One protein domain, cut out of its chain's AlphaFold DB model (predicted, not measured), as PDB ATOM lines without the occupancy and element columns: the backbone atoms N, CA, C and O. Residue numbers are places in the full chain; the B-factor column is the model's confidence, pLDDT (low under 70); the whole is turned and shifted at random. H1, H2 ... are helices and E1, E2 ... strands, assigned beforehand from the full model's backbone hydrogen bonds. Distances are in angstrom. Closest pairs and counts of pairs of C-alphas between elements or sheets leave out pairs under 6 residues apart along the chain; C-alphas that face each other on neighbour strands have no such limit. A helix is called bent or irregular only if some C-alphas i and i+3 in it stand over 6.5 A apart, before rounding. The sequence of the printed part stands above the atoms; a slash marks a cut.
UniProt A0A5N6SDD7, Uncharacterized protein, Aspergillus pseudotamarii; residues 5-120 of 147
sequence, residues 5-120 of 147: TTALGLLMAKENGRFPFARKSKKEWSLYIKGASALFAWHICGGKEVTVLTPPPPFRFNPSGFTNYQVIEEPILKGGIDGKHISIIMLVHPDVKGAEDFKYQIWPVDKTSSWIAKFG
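Overview. This is residues 5 to 120 of the 147 residues of an uncharacterized protein of Aspergillus pseudotamarii (UniProt A0A5N6SDD7). Look first for a small, twisted sheet of three short strands, with H5 packed along its edge strand E3, while H4 only grazes the sheet and lies side by side with the long H3. H3 reaches away from the sheet, and H1 and the short H2 sit loosely near it. The printed part has 116 residues with five named helices and three named strands, in the order H1 H2 H3 E1 H4 E2 E3 H5; the sheet runs E1 E2 E3 and is mixed. The class is mixed, helices and strands, and the whole is only just loose, close to compact, with a radius of gyration of the C-alphas of 16.2 A and spans of 49 by 36 by 25 A.

Along the chain. Find C-alpha 49 at (-12.195, -26.897, -14.993), where E1, residues 49 to 53, begins its 13.3 A. Next look for E2, residues 88 to 92, 13.2 A, the neighbour of E1, and then for E3, residues 103 to 107, 12.4 A, the neighbour of E2. H5, residues 112 to 119, runs 10.6 A and ends at C-alpha 119 at (-25.124, -43.878, -24.877). H4 is residues 68 to 77, 12.3 A. H3, residues 26 to 44, runs 27.0 A from C-alpha 26 at (-39.541, -8.932, -15.333). H2 is residues 20 to 23 and H1 residues 5 to 12. H1 is irregular, with C-alphas 7 and 10 8.8 A apart; H4 is only just irregular, with C-alphas 71 and 74 6.8 A apart.

Arrangement. E1 and E2 are parallel at 27 degrees, with N 52 and O 90 2.8 A apart, within hydrogen-bond range. E1, H4 and E2 form a strand-helix-strand unit, two parallel neighbour strands with a helix between, whose crossover is right-handed. E2 and E3 are an antiparallel hairpin at 140 degrees, with N 91 and O 104 2.8 A apart. H5 is over E3 and along the strands, at 5 degrees on the local plane; its closest C-alphas to E3 are Thr 112 and Tyr 104, 6.8 A. H4 only grazes the sheet, with residues 69 to 77. H3 and H4 touch at Ala 41 and Glu 73, C-alphas 5.2 A apart, with a shallow tilt of 23 degrees, the same way. H1 and H3 are close but not clearly touching, the closest C-alphas being Ala 7 and Phe 40, 8.0 A; H2 and H3 likewise, at Phe 21 and Trp 29, 6.0 A. Every O i to N i+4 pair is within hydrogen-bond range in H3 and H5; H4 has 4 of 6, H1 has 1 of 4 but 4 of 5 O i to N i+3 pairs, and H2 is too short for an O i to N i+4 pair.

Size, cuts and confidence. The C-alphas farthest apart are Gly 17 and Ala 117, 49.7 A. The printed part has no cut. The link from E1 to H4, residues 54 to 67, is long. Mean pLDDT of the printed part is 87.6; look for low confidence, under 70, at residues 13 to 22.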
ATOM      1  N   THR A   5     -26.733 -20.158  -8.631       84.81
ATOM      2  CA  THR A   5     -27.818 -20.162  -7.639       84.81
ATOM      3  C   THR A   5     -27.279 -20.259  -6.213       84.81
ATOM      4  O   THR A   5     -27.733 -19.530  -5.336       84.81
ATOM      5  N   THR A   6     -26.286 -21.121  -5.981       84.06
ATOM      6  CA  THR A   6     -25.634 -21.264  -4.671       84.06
ATOM      7  C   THR A   6     -24.866 -19.998  -4.284       84.06
ATOM      8  O   THR A   6     -24.942 -19.582  -3.134       84.06
ATOM      9  N   ALA A   7     -24.173 -19.366  -5.236       84.56
ATOM     10  CA  ALA A   7     -23.425 -18.126  -5.021       84.56
ATOM     11  C   ALA A   7     -24.350 -16.938  -4.713       84.56
ATOM     12  O   ALA A   7     -24.038 -16.109  -3.863       84.56
ATOM     13  N   LEU A   8     -25.514 -16.875  -5.365       83.06
ATOM     14  CA  LEU A   8     -26.537 -15.878  -5.059       83.06
ATOM     15  C   LEU A   8     -27.220 -16.139  -3.706       83.06
ATOM     16  O   LEU A   8     -27.660 -15.189  -3.057       83.06
ATOM     17  N   GLY A   9     -27.289 -17.397  -3.258       81.06
ATOM     18  CA  GLY A   9     -27.676 -17.778  -1.898       81.06
ATOM     19  C   GLY A   9     -28.968 -17.107  -1.420       81.06
ATOM     20  O   GLY A   9     -30.021 -17.228  -2.045       81.06
ATOM     21  N   LEU A  10     -28.877 -16.353  -0.317       71.62
ATOM     22  CA  LEU A  10     -30.008 -15.642   0.299       71.62
ATOM     23  C   LEU A  10     -30.666 -14.599  -0.617       71.62
ATOM     24  O   LEU A  10     -31.832 -14.268  -0.411       71.62
ATOM     25  N   LEU A  11     -29.974 -14.103  -1.647       71.50
ATOM     26  CA  LEU A  11     -30.563 -13.183  -2.625       71.50
ATOM     27  C   LEU A  11     -31.626 -13.872  -3.494       71.50
ATOM     28  O   LEU A  11     -32.464 -13.194  -4.086       71.50
ATOM     29  N   MET A  12     -31.635 -15.208  -3.538       73.25
ATOM     30  CA  MET A  12     -32.656 -16.011  -4.216       73.25
ATOM     31  C   MET A  12     -33.767 -16.504  -3.273       73.25
ATOM     32  O   MET A  12     -34.748 -17.082  -3.744       73.25
ATOM     33  N   ALA A  13     -33.646 -16.277  -1.959       66.69
ATOM     34  CA  ALA A  13     -34.613 -16.743  -0.970       66.69
ATOM     35  C   ALA A  13     -35.866 -15.852  -0.960       66.69
ATOM     36  O   ALA A  13     -35.798 -14.653  -0.679       66.69
ATOM     37  N   LYS A  14     -37.027 -16.453  -1.246       63.84
ATOM     38  CA  LYS A  14     -38.330 -15.764  -1.251       63.84
ATOM     39  C   LYS A  14     -38.792 -15.335   0.147       63.84
ATOM     40  O   LYS A  14     -39.577 -14.400   0.260       63.84
ATOM     41  N   GLU A  15     -38.299 -16.000   1.185       59.72
ATOM     42  CA  GLU A  15     -38.896 -15.992   2.526       59.72
ATOM     43  C   GLU A  15     -38.545 -14.755   3.372       59.72
ATOM     44  O   GLU A  15     -39.291 -14.410   4.279       59.72
ATOM     45  N   ASN A  16     -37.485 -14.005   3.041       53.78
ATOM     46  CA  ASN A  16     -36.957 -12.965   3.942       53.78
ATOM     47  C   ASN A  16     -37.341 -11.514   3.593       53.78
ATOM     48  O   ASN A  16     -36.682 -10.583   4.057       53.78
ATOM     49  N   GLY A  17     -38.331 -11.265   2.723       56.47
ATOM     50  CA  GLY A  17     -38.780  -9.900   2.351       56.47
ATOM     51  C   GLY A  17     -37.732  -9.012   1.638       56.47
ATOM     52  O   GLY A  17     -38.042  -7.918   1.155       56.47
ATOM     53  N   ARG A  18     -36.491  -9.502   1.536       59.78
ATOM     54  CA  ARG A  18     -35.338  -8.938   0.821       59.78
ATOM     55  C   ARG A  18     -35.151  -9.555  -0.567       59.78
ATOM     56  O   ARG A  18     -34.160  -9.258  -1.224       59.78
ATOM     57  N   PHE A  19     -36.093 -10.390  -1.015       66.19
ATOM     58  CA  PHE A  19     -36.052 -11.029  -2.328       66.19
ATOM     59  C   PHE A  19     -36.100  -9.957  -3.430       66.19
ATOM     60  O   PHE A  19     -37.150  -9.331  -3.617       66.19
ATOM     61  N   PRO A  20     -35.007  -9.717  -4.179       64.62
ATOM     62  CA  PRO A  20     -34.943  -8.607  -5.126       64.62
ATOM     63  C   PRO A  20     -35.989  -8.729  -6.236       64.62
ATOM     64  O   PRO A  20     -36.467  -7.717  -6.738       64.62
ATOM     65  N   PHE A  21     -36.387  -9.954  -6.591       66.44
ATOM     66  CA  PHE A  21     -37.441 -10.206  -7.574       66.44
ATOM     67  C   PHE A  21     -38.802  -9.647  -7.150       66.44
ATOM     68  O   PHE A  21     -39.510  -9.116  -7.996       66.44
ATOM     69  N   ALA A  22     -39.162  -9.705  -5.861       66.81
ATOM     70  CA  ALA A  22     -40.463  -9.216  -5.387       66.81
ATOM     71  C   ALA A  22     -40.649  -7.703  -5.610       66.81
ATOM     72  O   ALA A  22     -41.771  -7.210  -5.595       66.81
ATOM     73  N   ARG A  23     -39.550  -6.970  -5.831       73.50
ATOM     74  CA  ARG A  23     -39.525  -5.515  -6.031       73.50
ATOM     75  C   ARG A  23     -39.107  -5.106  -7.447       73.50
ATOM     76  O   ARG A  23     -38.882  -3.925  -7.685       73.50
ATOM     77  N   LYS A  24     -38.937  -6.059  -8.369       79.38
ATOM     78  CA  LYS A  24     -38.420  -5.817  -9.725       79.38
ATOM     79  C   LYS A  24     -39.433  -6.223 -10.780       79.38
ATOM     80  O   LYS A  24     -40.072  -7.267 -10.688       79.38
ATOM     81  N   SER A  25     -39.510  -5.442 -11.852       86.56
ATOM     82  CA  SER A  25     -40.169  -5.879 -13.078       86.56
ATOM     83  C   SER A  25     -39.449  -7.090 -13.686       86.56
ATOM     84  O   SER A  25     -38.266  -7.348 -13.440       86.56
ATOM     85  N   LYS A  26     -40.137  -7.812 -14.581       84.75
ATOM     86  CA  LYS A  26     -39.541  -8.932 -15.333       84.75
ATOM     87  C   LYS A  26     -38.267  -8.520 -16.089       84.75
ATOM     88  O   LYS A  26     -37.340  -9.321 -16.199       84.75
ATOM     89  N   LYS A  27     -38.215  -7.286 -16.609       88.62
ATOM     90  CA  LYS A  27     -37.057  -6.754 -17.347       88.62
ATOM     91  C   LYS A  27     -35.871  -6.515 -16.415       88.62
ATOM     92  O   LYS A  27     -34.773  -6.973 -16.709       88.62
ATOM     93  N   GLU A  28     -36.102  -5.852 -15.286       87.88
ATOM     94  CA  GLU A  28     -35.056  -5.580 -14.293       87.88
ATOM     95  C   GLU A  28     -34.517  -6.864 -13.674       87.88
ATOM     96  O   GLU A  28     -33.313  -6.993 -13.472       87.88
ATOM     97  N   TRP A  29     -35.388  -7.842 -13.422       87.81
ATOM     98  CA  TRP A  29     -34.954  -9.153 -12.966       87.81
ATOM     99  C   TRP A  29     -34.085  -9.866 -14.001       87.81
ATOM    100  O   TRP A  29     -33.038 -10.412 -13.662       87.81
ATOM    101  N   SER A  30     -34.486  -9.837 -15.275       88.31
ATOM    102  CA  SER A  30     -33.680 -10.436 -16.340       88.31
ATOM    103  C   SER A  30     -32.299  -9.786 -16.426       88.31
ATOM    104  O   SER A  30     -31.308 -10.503 -16.526       88.31
ATOM    105  N   LEU A  31     -32.227  -8.455 -16.344       90.69
ATOM    106  CA  LEU A  31     -30.961  -7.725 -16.356       90.69
ATOM    107  C   LEU A  31     -30.099  -8.064 -15.133       90.69
ATOM    108  O   LEU A  31     -28.904  -8.308 -15.277       90.69
ATOM    109  N   TYR A  32     -30.716  -8.150 -13.953       90.75
ATOM    110  CA  TYR A  32     -30.047  -8.551 -12.720       90.75
ATOM    111  C   TYR A  32     -29.409  -9.941 -12.843       90.75
ATOM    112  O   TYR A  32     -28.223 -10.099 -12.566       90.75
ATOM    113  N   ILE A  33     -30.162 -10.935 -13.327       91.38
ATOM    114  CA  ILE A  33     -29.648 -12.300 -13.503       91.38
ATOM    115  C   ILE A  33     -28.544 -12.355 -14.563       91.38
ATOM    116  O   ILE A  33     -27.563 -13.065 -14.365       91.38
ATOM    117  N   LYS A  34     -28.660 -11.593 -15.659       93.75
ATOM    118  CA  LYS A  34     -27.595 -11.486 -16.669       93.75
ATOM    119  C   LYS A  34     -26.303 -10.910 -16.082       93.75
ATOM    120  O   LYS A  34     -25.235 -11.455 -16.330       93.75
ATOM    121  N   GLY A  35     -26.402  -9.857 -15.268       94.00
ATOM    122  CA  GLY A  35     -25.248  -9.274 -14.577       94.00
ATOM    123  C   GLY A  35     -24.607 -10.242 -13.581       94.00
ATOM    124  O   GLY A  35     -23.393 -10.422 -13.589       94.00
ATOM    125  N   ALA A  36     -25.417 -10.925 -12.767       93.75
ATOM    126  CA  ALA A  36     -24.928 -11.937 -11.832       93.75
ATOM    127  C   ALA A  36     -24.230 -13.110 -12.543       93.75
ATOM    128  O   ALA A  36     -23.176 -13.561 -12.108       93.75
ATOM    129  N   SER A  37     -24.804 -13.567 -13.656       94.69
ATOM    130  CA  SER A  37     -24.243 -14.598 -14.531       94.69
ATOM    131  C   SER A  37     -22.881 -14.182 -15.106       94.69
ATOM    132  O   SER A  37     -21.918 -14.938 -14.993       94.69
ATOM    133  N   ALA A  38     -22.757 -12.944 -15.606       94.75
ATOM    134  CA  ALA A  38     -21.485 -12.404 -16.091       94.75
ATOM    135  C   ALA A  38     -20.412 -12.347 -14.990       94.75
ATOM    136  O   ALA A  38     -19.290 -12.805 -15.196       94.75
ATOM    137  N   LEU A  39     -20.762 -11.831 -13.805       93.69
ATOM    138  CA  LEU A  39     -19.845 -11.750 -12.663       93.69
ATOM    139  C   LEU A  39     -19.406 -13.133 -12.180       93.69
ATOM    140  O   LEU A  39     -18.232 -13.335 -11.880       93.69
ATOM    141  N   PHE A  40     -20.333 -14.091 -12.129       93.44
ATOM    142  CA  PHE A  40     -20.028 -15.467 -11.757       93.44
ATOM    143  C   PHE A  40     -19.056 -16.106 -12.751       93.44
ATOM    144  O   PHE A  40     -18.020 -16.618 -12.332       93.44
ATOM    145  N   ALA A  41     -19.346 -16.015 -14.053       94.25
ATOM    146  CA  ALA A  41     -18.478 -16.536 -15.106       94.25
ATOM    147  C   ALA A  41     -17.081 -15.903 -15.053       94.25
ATOM    148  O   ALA A  41     -16.086 -16.617 -15.089       94.25
ATOM    149  N   TRP A  42     -16.999 -14.580 -14.887       93.38
ATOM    150  CA  TRP A  42     -15.735 -13.853 -14.757       93.38
ATOM    151  C   TRP A  42     -14.905 -14.299 -13.547       93.38
ATOM    152  O   TRP A  42     -13.683 -14.465 -13.636       93.38
ATOM    153  N   HIS A  43     -15.578 -14.513 -12.414       91.56
ATOM    154  CA  HIS A  43     -14.942 -14.929 -11.173       91.56
ATOM    155  C   HIS A  43     -14.317 -16.323 -11.290       91.56
ATOM    156  O   HIS A  43     -13.174 -16.511 -10.881       91.56
ATOM    157  N   ILE A  44     -15.039 -17.278 -11.886       90.88
ATOM    158  CA  ILE A  44     -14.543 -18.652 -12.070       90.88
ATOM    159  C   ILE A  44     -13.619 -18.799 -13.283       90.88
ATOM    160  O   ILE A  44     -12.906 -19.798 -13.410       90.88
ATOM    161  N   CYS A  45     -13.622 -17.814 -14.181       87.19
ATOM    162  CA  CYS A  45     -12.692 -17.760 -15.293       87.19
ATOM    163  C   CYS A  45     -11.245 -17.764 -14.765       87.19
ATOM    164  O   CYS A  45     -10.973 -17.196 -13.708       87.19
ATOM    165  N   GLY A  46     -10.309 -18.423 -15.450       83.62
ATOM    166  CA  GLY A  46      -8.942 -18.666 -14.956       83.62
ATOM    167  C   GLY A  46      -8.799 -19.876 -14.023       83.62
ATOM    168  O   GLY A  46      -7.689 -20.203 -13.610       83.62
ATOM    169  N   GLY A  47      -9.898 -20.561 -13.699       88.50
ATOM    170  CA  GLY A  47      -9.854 -21.884 -13.086       88.50
ATOM    171  C   GLY A  47      -9.407 -22.985 -14.061       88.50
ATOM    172  O   GLY A  47      -9.329 -22.798 -15.277       88.50
ATOM    173  N   LYS A  48      -9.159 -24.181 -13.513       92.69
ATOM    174  CA  LYS A  48      -8.753 -25.360 -14.298       92.69
ATOM    175  C   LYS A  48      -9.915 -25.982 -15.079       92.69
ATOM    176  O   LYS A  48      -9.762 -26.344 -16.238       92.69
ATOM    177  N   GLU A  49     -11.067 -26.146 -14.439       94.31
ATOM    178  CA  GLU A  49     -12.195 -26.897 -14.993       94.31
ATOM    179  C   GLU A  49     -13.513 -26.286 -14.518       94.31
ATOM    180  O   GLU A  49     -13.660 -25.957 -13.339       94.31
ATOM    181  N   VAL A  50     -14.481 -26.177 -15.425       95.19
ATOM    182  CA  VAL A  50     -15.879 -25.882 -15.103       95.19
ATOM    183  C   VAL A  50     -16.772 -27.007 -15.613       95.19
ATOM    184  O   VAL A  50     -16.540 -27.569 -16.683       95.19
ATOM    185  N   THR A  51     -17.798 -27.347 -14.837       95.19
ATOM    186  CA  THR A  51     -18.819 -28.329 -15.220       95.19
ATOM    187  C   THR A  51     -20.130 -27.618 -15.518       95.19
ATOM    188  O   THR A  51     -20.605 -26.825 -14.705       95.19
ATOM    189  N   VAL A  52     -20.725 -27.927 -16.665       94.56
ATOM    190  CA  VAL A  52     -22.011 -27.389 -17.104       94.56
ATOM    191  C   VAL A  52     -23.021 -28.527 -17.138       94.56
ATOM    192  O   VAL A  52     -22.799 -29.570 -17.756       94.56
ATOM    193  N   LEU A  53     -24.141 -28.319 -16.452       92.44
ATOM    194  CA  LEU A  53     -25.252 -29.263 -16.451       92.44
ATOM    195  C   LEU A  53     -26.115 -28.976 -17.676       92.44
ATOM    196  O   LEU A  53     -26.638 -27.868 -17.817       92.44
ATOM    197  N   THR A  54     -26.281 -29.959 -18.556       90.56
ATOM    198  CA  THR A  54     -27.103 -29.787 -19.757       90.56
ATOM    199  C   THR A  54     -27.960 -31.018 -20.030       90.56
ATOM    200  O   THR A  54     -27.649 -32.114 -19.564       90.56
ATOM    201  N   PRO A  55     -29.014 -30.876 -20.843       89.44
ATOM    202  CA  PRO A  55     -29.569 -31.978 -21.616       89.44
ATOM    203  C   PRO A  55     -28.502 -32.810 -22.349       89.44
ATOM    204  O   PRO A  55     -27.470 -32.248 -22.740       89.44
ATOM    205  N   PRO A  56     -28.760 -34.109 -22.593       88.25
ATOM    206  CA  PRO A  56     -27.886 -34.928 -23.418       88.25
ATOM    207  C   PRO A  56     -27.972 -34.561 -24.909       88.25
ATOM    208  O   PRO A  56     -28.948 -33.940 -25.345       88.25
ATOM    209  N   PRO A  57     -26.967 -34.953 -25.713       87.75
ATOM    210  CA  PRO A  57     -27.041 -34.945 -27.167       87.75
ATOM    211  C   PRO A  57     -28.339 -35.565 -27.721       87.75
ATOM    212  O   PRO A  57     -28.894 -36.478 -27.104       87.75
ATOM    213  N   PRO A  58     -28.813 -35.099 -28.893       84.25
ATOM    214  CA  PRO A  58     -28.164 -34.115 -29.773       84.25
ATOM    215  C   PRO A  58     -28.432 -32.651 -29.379       84.25
ATOM    216  O   PRO A  58     -27.656 -31.765 -29.732       84.25
ATOM    217  N   PHE A  59     -29.475 -32.378 -28.593       85.19
ATOM    218  CA  PHE A  59     -29.895 -31.017 -28.246       85.19
ATOM    219  C   PHE A  59     -29.443 -30.625 -26.837       85.19
ATOM    220  O   PHE A  59     -30.237 -30.575 -25.901       85.19
ATOM    221  N   ARG A  60     -28.147 -30.337 -26.690       88.50
ATOM    222  CA  ARG A  60     -27.526 -29.998 -25.396       88.50
ATOM    223  C   ARG A  60     -27.923 -28.622 -24.877       88.50
ATOM    224  O   ARG A  60     -28.072 -28.421 -23.680       88.50
ATOM    225  N   PHE A  61     -28.114 -27.671 -25.779       89.38
ATOM    226  CA  PHE A  61     -28.435 -26.293 -25.435       89.38
ATOM    227  C   PHE A  61     -29.761 -25.879 -26.047       89.38
ATOM    228  O   PHE A  61     -30.269 -26.524 -26.964       89.38
ATOM    229  N   ASN A  62     -30.303 -24.771 -25.544       86.81
ATOM    230  CA  ASN A  62     -31.511 -24.205 -26.109       86.81
ATOM    231  C   ASN A  62     -31.253 -23.841 -27.586       86.81
ATOM    232  O   ASN A  62     -30.322 -23.070 -27.851       86.81
ATOM    233  N   PRO A  63     -32.067 -24.345 -28.534       85.88
ATOM    234  CA  PRO A  63     -31.889 -24.076 -29.961       85.88
ATOM    235  C   PRO A  63     -31.941 -22.589 -30.316       85.88
ATOM    236  O   PRO A  63     -31.370 -22.172 -31.316       85.88
ATOM    237  N   SER A  64     -32.605 -21.775 -29.490       85.81
ATOM    238  CA  SER A  64     -32.673 -20.329 -29.704       85.81
ATOM    239  C   SER A  64     -31.323 -19.626 -29.541       85.81
ATOM    240  O   SER A  64     -31.176 -18.505 -30.009       85.81
ATOM    241  N   GLY A  65     -30.351 -20.233 -28.853       86.94
ATOM    242  CA  GLY A  65     -29.055 -19.601 -28.607       86.94
ATOM    243  C   GLY A  65     -29.064 -18.519 -27.524       86.94
ATOM    244  O   GLY A  65     -28.006 -18.018 -27.177       86.94
ATOM    245  N   PHE A  66     -30.223 -18.156 -26.962       87.88
ATOM    246  CA  PHE A  66     -30.374 -16.965 -26.109       87.88
ATOM    247  C   PHE A  66     -30.352 -17.246 -24.600       87.88
ATOM    248  O   PHE A  66     -30.863 -16.447 -23.808       87.88
ATOM    249  N   THR A  67     -29.799 -18.380 -24.169       91.12
ATOM    250  CA  THR A  67     -29.604 -18.626 -22.730       91.12
ATOM    251  C   THR A  67     -28.455 -17.782 -22.195       91.12
ATOM    252  O   THR A  67     -27.533 -17.445 -22.933       91.12
ATOM    253  N   ASN A  68     -28.479 -17.466 -20.896       94.00
ATOM    254  CA  ASN A  68     -27.367 -16.751 -20.261       94.00
ATOM    255  C   ASN A  68     -26.044 -17.504 -20.432       94.00
ATOM    256  O   ASN A  68     -25.034 -16.871 -20.711       94.00
ATOM    257  N   TYR A  69     -26.067 -18.839 -20.353       94.81
ATOM    258  CA  TYR A  69     -24.883 -19.643 -20.629       94.81
ATOM    259  C   TYR A  69     -24.330 -19.362 -22.035       94.81
ATOM    260  O   TYR A  69     -23.186 -18.949 -22.160       94.81
ATOM    261  N   GLN A  70     -25.157 -19.489 -23.078       94.75
ATOM    262  CA  GLN A  70     -24.717 -19.334 -24.473       94.75
ATOM    263  C   GLN A  70     -24.281 -17.901 -24.824       94.75
ATOM    264  O   GLN A  70     -23.329 -17.719 -25.574       94.75
ATOM    265  N   VAL A  71     -24.971 -16.875 -24.307       95.25
ATOM    266  CA  VAL A  71     -24.727 -15.473 -24.712       95.25
ATOM    267  C   VAL A  71     -23.792 -14.696 -23.788       95.25
ATOM    268  O   VAL A  71     -23.321 -13.632 -24.177       95.25
ATOM    269  N   ILE A  72     -23.569 -15.166 -22.558       95.00
ATOM    270  CA  ILE A  72     -22.800 -14.443 -21.535       95.00
ATOM    271  C   ILE A  72     -21.713 -15.344 -20.955       95.00
ATOM    272  O   ILE A  72     -20.537 -15.017 -21.069       95.00
ATOM    273  N   GLU A  73     -22.079 -16.466 -20.332       95.88
ATOM    274  CA  GLU A  73     -21.122 -17.246 -19.534       95.88
ATOM    275  C   GLU A  73     -20.078 -17.932 -20.414       95.88
ATOM    276  O   GLU A  73     -18.887 -17.790 -20.166       95.88
ATOM    277  N   GLU A  74     -20.498 -18.637 -21.463       95.44
ATOM    278  CA  GLU A  74     -19.610 -19.370 -22.364       95.44
ATOM    279  C   GLU A  74     -18.592 -18.453 -23.066       95.44
ATOM    280  O   GLU A  74     -17.403 -18.777 -23.013       95.44
ATOM    281  N   PRO A  75     -18.973 -17.296 -23.652       95.25
ATOM    282  CA  PRO A  75     -18.002 -16.344 -24.192       95.25
ATOM    283  C   PRO A  75     -16.967 -15.874 -23.164       95.25
ATOM    284  O   PRO A  75     -15.779 -15.829 -23.473       95.25
ATOM    285  N   ILE A  76     -17.392 -15.568 -21.933       95.38
ATOM    286  CA  ILE A  76     -16.483 -15.140 -20.858       95.38
ATOM    287  C   ILE A  76     -15.529 -16.275 -20.479       95.38
ATOM    288  O   ILE A  76     -14.321 -16.068 -20.408       95.38
ATOM    289  N   LEU A  77     -16.057 -17.487 -20.286       95.50
ATOM    290  CA  LEU A  77     -15.271 -18.672 -19.939       95.50
ATOM    291  C   LEU A  77     -14.241 -19.020 -21.019       95.50
ATOM    292  O   LEU A  77     -13.162 -19.507 -20.690       95.50
ATOM    293  N   LYS A  78     -14.546 -18.755 -22.292       94.56
ATOM    294  CA  LYS A  78     -13.644 -18.987 -23.428       94.56
ATOM    295  C   LYS A  78     -12.650 -17.851 -23.690       94.56
ATOM    296  O   LYS A  78     -11.892 -17.941 -24.651       94.56
ATOM    297  N   GLY A  79     -12.611 -16.811 -22.855       91.56
ATOM    298  CA  GLY A  79     -11.624 -15.733 -22.980       91.56
ATOM    299  C   GLY A  79     -12.093 -14.479 -23.703       91.56
ATOM    300  O   GLY A  79     -11.263 -13.647 -24.053       91.56
ATOM    301  N   GLY A  80     -13.401 -14.302 -23.901       88.75
ATOM    302  CA  GLY A  80     -13.963 -13.108 -24.539       88.75
ATOM    303  C   GLY A  80     -13.756 -11.800 -23.762       88.75
ATOM    304  O   GLY A  80     -14.042 -10.736 -24.303       88.75
ATOM    305  N   ILE A  81     -13.268 -11.862 -22.516       82.00
ATOM    306  CA  ILE A  81     -12.903 -10.698 -21.697       82.00
ATOM    307  C   ILE A  81     -11.465 -10.893 -21.189       82.00
ATOM    308  O   ILE A  81     -11.148 -11.925 -20.600       82.00
ATOM    309  N   ASP A  82     -10.597  -9.914 -21.455       79.12
ATOM    310  CA  ASP A  82      -9.178  -9.822 -21.060       79.12
ATOM    311  C   ASP A  82      -8.306 -11.075 -21.305       79.12
ATOM    312  O   ASP A  82      -7.282 -11.264 -20.652       79.12
ATOM    313  N   GLY A  83      -8.706 -11.975 -22.212       81.38
ATOM    314  CA  GLY A  83      -7.970 -13.206 -22.541       81.38
ATOM    315  C   GLY A  83      -7.912 -14.258 -21.420       81.38
ATOM    316  O   GLY A  83      -7.422 -15.372 -21.632       81.38
ATOM    317  N   LYS A  84      -8.448 -13.944 -20.235       87.81
ATOM    318  CA  LYS A  84      -8.600 -14.876 -19.119       87.81
ATOM    319  C   LYS A  84      -9.643 -15.915 -19.516       87.81
ATOM    320  O   LYS A  84     -10.768 -15.542 -19.821       87.81
ATOM    321  N   HIS A  85      -9.283 -17.196 -19.505       90.31
ATOM    322  CA  HIS A  85     -10.163 -18.299 -19.905       90.31
ATOM    323  C   HIS A  85     -10.066 -19.476 -18.927       90.31
ATOM    324  O   HIS A  85      -9.101 -19.607 -18.174       90.31
ATOM    325  N   ILE A  86     -11.084 -20.334 -18.921       93.06
ATOM    326  CA  ILE A  86     -11.037 -21.637 -18.256       93.06
ATOM    327  C   ILE A  86     -10.224 -22.616 -19.109       93.06
ATOM    328  O   ILE A  86     -10.328 -22.598 -20.338       93.06
ATOM    329  N   SER A  87      -9.452 -23.510 -18.486       92.38
ATOM    330  CA  SER A  87      -8.713 -24.515 -19.265       92.38
ATOM    331  C   SER A  87      -9.635 -25.571 -19.882       92.38
ATOM    332  O   SER A  87      -9.372 -26.018 -20.992       92.38
ATOM    333  N   ILE A  88     -10.699 -25.986 -19.178       96.50
ATOM    334  CA  ILE A  88     -11.574 -27.094 -19.595       96.50
ATOM    335  C   ILE A  88     -13.042 -26.784 -19.277       96.50
ATOM    336  O   ILE A  88     -13.370 -26.396 -18.154       96.50
ATOM    337  N   ILE A  89     -13.935 -27.030 -20.244       97.06
ATOM    338  CA  ILE A  89     -15.387 -27.093 -20.011       97.06
ATOM    339  C   ILE A  89     -15.848 -28.543 -20.165       97.06
ATOM    340  O   ILE A  89     -15.685 -29.143 -21.232       97.06
ATOM    341  N   MET A  90     -16.448 -29.080 -19.106       97.00
ATOM    342  CA  MET A  90     -17.030 -30.419 -19.049       97.00
ATOM    343  C   MET A  90     -18.555 -30.342 -19.067       97.00
ATOM    344  O   MET A  90     -19.140 -29.490 -18.400       97.00
ATOM    345  N   LEU A  91     -19.203 -31.261 -19.778       95.44
ATOM    346  CA  LEU A  91     -20.645 -31.472 -19.709       95.44
ATOM    347  C   LEU A  91     -20.984 -32.716 -18.903       95.44
ATOM    348  O   LEU A  91     -20.285 -33.725 -18.991       95.44
ATOM    349  N   VAL A  92     -22.096 -32.633 -18.178       93.81
ATOM    350  CA  VAL A  92     -22.758 -33.754 -17.501       93.81
ATOM    351  C   VAL A  92     -24.264 -33.692 -17.742       93.81
ATOM    352  O   VAL A  92     -24.838 -32.608 -17.911       93.81
ATOM    353  N   HIS A  93     -24.905 -34.860 -17.746       91.56
ATOM    354  CA  HIS A  93     -26.328 -35.009 -18.054       91.56
ATOM    355  C   HIS A  93     -27.047 -35.749 -16.918       91.56
ATOM    356  O   HIS A  93     -27.397 -36.916 -17.078       91.56
ATOM    357  N   PRO A  94     -27.287 -35.085 -15.770       87.25
ATOM    358  CA  PRO A  94     -27.817 -35.736 -14.565       87.25
ATOM    359  C   PRO A  94     -29.223 -36.326 -14.746       87.25
ATOM    360  O   PRO A  94     -29.631 -37.189 -13.979       87.25
ATOM    361  N   ASP A  95     -29.963 -35.889 -15.770       83.88
ATOM    362  CA  ASP A  95     -31.294 -36.418 -16.092       83.88
ATOM    363  C   ASP A  95     -31.251 -37.801 -16.777       83.88
ATOM    364  O   ASP A  95     -32.299 -38.405 -17.014       83.88
ATOM    365  N   VAL A  96     -30.067 -38.292 -17.161       86.62
ATOM    366  CA  VAL A  96     -29.897 -39.562 -17.875       86.62
ATOM    367  C   VAL A  96     -29.509 -40.654 -16.885       86.62
ATOM    368  O   VAL A  96     -28.376 -40.696 -16.406       86.62
ATOM    369  N   LYS A  97     -30.449 -41.565 -16.617       85.88
ATOM    370  CA  LYS A  97     -30.211 -42.725 -15.748       85.88
ATOM    371  C   LYS A  97     -29.045 -43.569 -16.270       85.88
ATOM    372  O   LYS A  97     -29.039 -43.938 -17.444       85.88
ATOM    373  N   GLY A  98     -28.093 -43.898 -15.402       86.62
ATOM    374  CA  GLY A  98     -26.879 -44.651 -15.735       86.62
ATOM    375  C   GLY A  98     -25.744 -43.812 -16.339       86.62
ATOM    376  O   GLY A  98     -24.704 -44.367 -16.706       86.62
ATOM    377  N   ALA A  99     -25.922 -42.495 -16.466       88.81
ATOM    378  CA  ALA A  99     -24.904 -41.559 -16.940       88.81
ATOM    379  C   ALA A  99     -24.605 -40.439 -15.927       88.81
ATOM    380  O   ALA A  99     -23.992 -39.436 -16.294       88.81
ATOM    381  N   GLU A 100     -25.016 -40.609 -14.668       85.38
ATOM    382  CA  GLU A 100     -24.944 -39.596 -13.610       85.38
ATOM    383  C   GLU A 100     -23.506 -39.103 -13.387       85.38
ATOM    384  O   GLU A 100     -23.270 -37.900 -13.273       85.38
ATOM    385  N   ASP A 101     -22.545 -40.028 -13.419       86.50
ATOM    386  CA  ASP A 101     -21.117 -39.748 -13.233       86.50
ATOM    387  C   ASP A 101     -20.355 -39.572 -14.558       86.50
ATOM    388  O   ASP A 101     -19.137 -39.359 -14.571       86.50
ATOM    389  N   PHE A 102     -21.038 -39.675 -15.704       92.88
ATOM    390  CA  PHE A 102     -20.380 -39.518 -16.994       92.88
ATOM    391  C   PHE A 102     -20.230 -38.041 -17.346       92.88
ATOM    392  O   PHE A 102     -21.206 -37.323 -17.573       92.88
ATOM    393  N   LYS A 103     -18.975 -37.614 -17.479       95.00
ATOM    394  CA  LYS A 103     -18.612 -36.290 -17.974       95.00
ATOM    395  C   LYS A 103     -17.733 -36.374 -19.208       95.00
ATOM    396  O   LYS A 103     -16.877 -37.250 -19.311       95.00
ATOM    397  N   TYR A 104     -17.895 -35.424 -20.118       95.81
ATOM    398  CA  TYR A 104     -17.037 -35.300 -21.296       95.81
ATOM    399  C   TYR A 104     -16.736 -33.840 -21.605       95.81
ATOM    400  O   TYR A 104     -17.491 -32.933 -21.262       95.81
ATOM    401  N   GLN A 105     -15.594 -33.624 -22.241       96.88
ATOM    402  CA  GLN A 105     -15.096 -32.296 -22.558       96.88
ATOM    403  C   GLN A 105     -15.801 -31.721 -23.789       96.88
ATOM    404  O   GLN A 105     -16.030 -32.444 -24.757       96.88
ATOM    405  N   ILE A 106     -16.084 -30.419 -23.771       95.56
ATOM    406  CA  ILE A 106     -16.546 -29.657 -24.944       95.56
ATOM    407  C   ILE A 106     -15.634 -28.489 -25.319       95.56
ATOM    408  O   ILE A 106     -15.766 -27.919 -26.397       95.56
ATOM    409  N   TRP A 107     -14.703 -28.129 -24.437       95.31
ATOM    410  CA  TRP A 107     -13.699 -27.103 -24.684       95.31
ATOM    411  C   TRP A 107     -12.392 -27.472 -23.976       95.31
ATOM    412  O   TRP A 107     -12.462 -27.926 -22.830       95.31
ATOM    413  N   PRO A 108     -11.220 -27.290 -24.617       94.44
ATOM    414  CA  PRO A 108     -11.024 -26.767 -25.978       94.44
ATOM    415  C   PRO A 108     -11.281 -27.803 -27.083       94.44
ATOM    416  O   PRO A 108     -11.489 -27.439 -28.233       94.44
ATOM    417  N   VAL A 109     -11.302 -29.092 -26.736       95.69
ATOM    418  CA  VAL A 109     -11.598 -30.190 -27.673       95.69
ATOM    419  C   VAL A 109     -12.971 -30.771 -27.363       95.69
ATOM    420  O   VAL A 109     -13.203 -31.190 -26.226       95.69
ATOM    421  N   ASP A 110     -13.847 -30.833 -28.364       95.38
ATOM    422  CA  ASP A 110     -15.166 -31.450 -28.232       95.38
ATOM    423  C   ASP A 110     -15.059 -32.985 -28.311       95.38
ATOM    424  O   ASP A 110     -14.666 -33.559 -29.326       95.38
ATOM    425  N   LYS A 111     -15.406 -33.656 -27.206       96.19
ATOM    426  CA  LYS A 111     -15.421 -35.116 -27.053       96.19
ATOM    427  C   LYS A 111     -16.838 -35.692 -27.024       96.19
ATOM    428  O   LYS A 111     -17.051 -36.758 -26.452       96.19
ATOM    429  N   THR A 112     -17.816 -35.042 -27.651       93.50
ATOM    430  CA  THR A 112     -19.202 -35.544 -27.755       93.50
ATOM    431  C   THR A 112     -19.275 -36.938 -28.375       93.50
ATOM    432  O   THR A 112     -20.140 -37.730 -28.008       93.50
ATOM    433  N   SER A 113     -18.336 -37.295 -29.254       93.12
ATOM    434  CA  SER A 113     -18.225 -38.654 -29.798       93.12
ATOM    435  C   SER A 113     -18.104 -39.727 -28.709       93.12
ATOM    436  O   SER A 113     -18.655 -40.811 -28.871       93.12
ATOM    437  N   SER A 114     -17.465 -39.422 -27.573       94.00
ATOM    438  CA  SER A 114     -17.376 -40.343 -26.432       94.00
ATOM    439  C   SER A 114     -18.728 -40.588 -25.759       94.00
ATOM    440  O   SER A 114     -19.008 -41.712 -25.345       94.00
ATOM    441  N   TRP A 115     -19.595 -39.569 -25.704       93.00
ATOM    442  CA  TRP A 115     -20.979 -39.737 -25.266       93.00
ATOM    443  C   TRP A 115     -21.740 -40.632 -26.244       93.00
ATOM    444  O   TRP A 115     -22.345 -41.616 -25.832       93.00
ATOM    445  N   ILE A 116     -21.673 -40.319 -27.543       91.38
ATOM    446  CA  ILE A 116     -22.410 -41.043 -28.590       91.38
ATOM    447  C   ILE A 116     -22.000 -42.517 -28.629       91.38
ATOM    448  O   ILE A 116     -22.861 -43.384 -28.724       91.38
ATOM    449  N   ALA A 117     -20.705 -42.815 -28.502       91.94
ATOM    450  CA  ALA A 117     -20.212 -44.188 -28.472       91.94
ATOM    451  C   ALA A 117     -20.754 -44.990 -27.276       91.94
ATOM    452  O   ALA A 117     -20.941 -46.197 -27.388       91.94
ATOM    453  N   LYS A 118     -21.004 -44.330 -26.137       91.31
ATOM    454  CA  LYS A 118     -21.438 -44.990 -24.902       91.31
ATOM    455  C   LYS A 118     -22.958 -45.070 -24.747       91.31
ATOM    456  O   LYS A 118     -23.458 -46.078 -24.260       91.31
ATOM    457  N   PHE A 119     -23.684 -44.023 -25.135       88.31
ATOM    458  CA  PHE A 119     -25.124 -43.878 -24.877       88.31
ATOM    459  C   PHE A 119     -25.972 -43.737 -26.148       88.31
ATOM    460  O   PHE A 119     -27.196 -43.671 -26.060       88.31
ATOM    461  N   GLY A 120     -25.349 -43.691 -27.326       85.62
ATOM    462  CA  GLY A 120     -26.029 -43.471 -28.600       85.62
ATOM    463  C   GLY A 120     -26.318 -41.997 -28.906       85.62
ATOM    464  O   GLY A 120     -25.998 -41.083 -28.142       85.62
TER     465      GLY A 120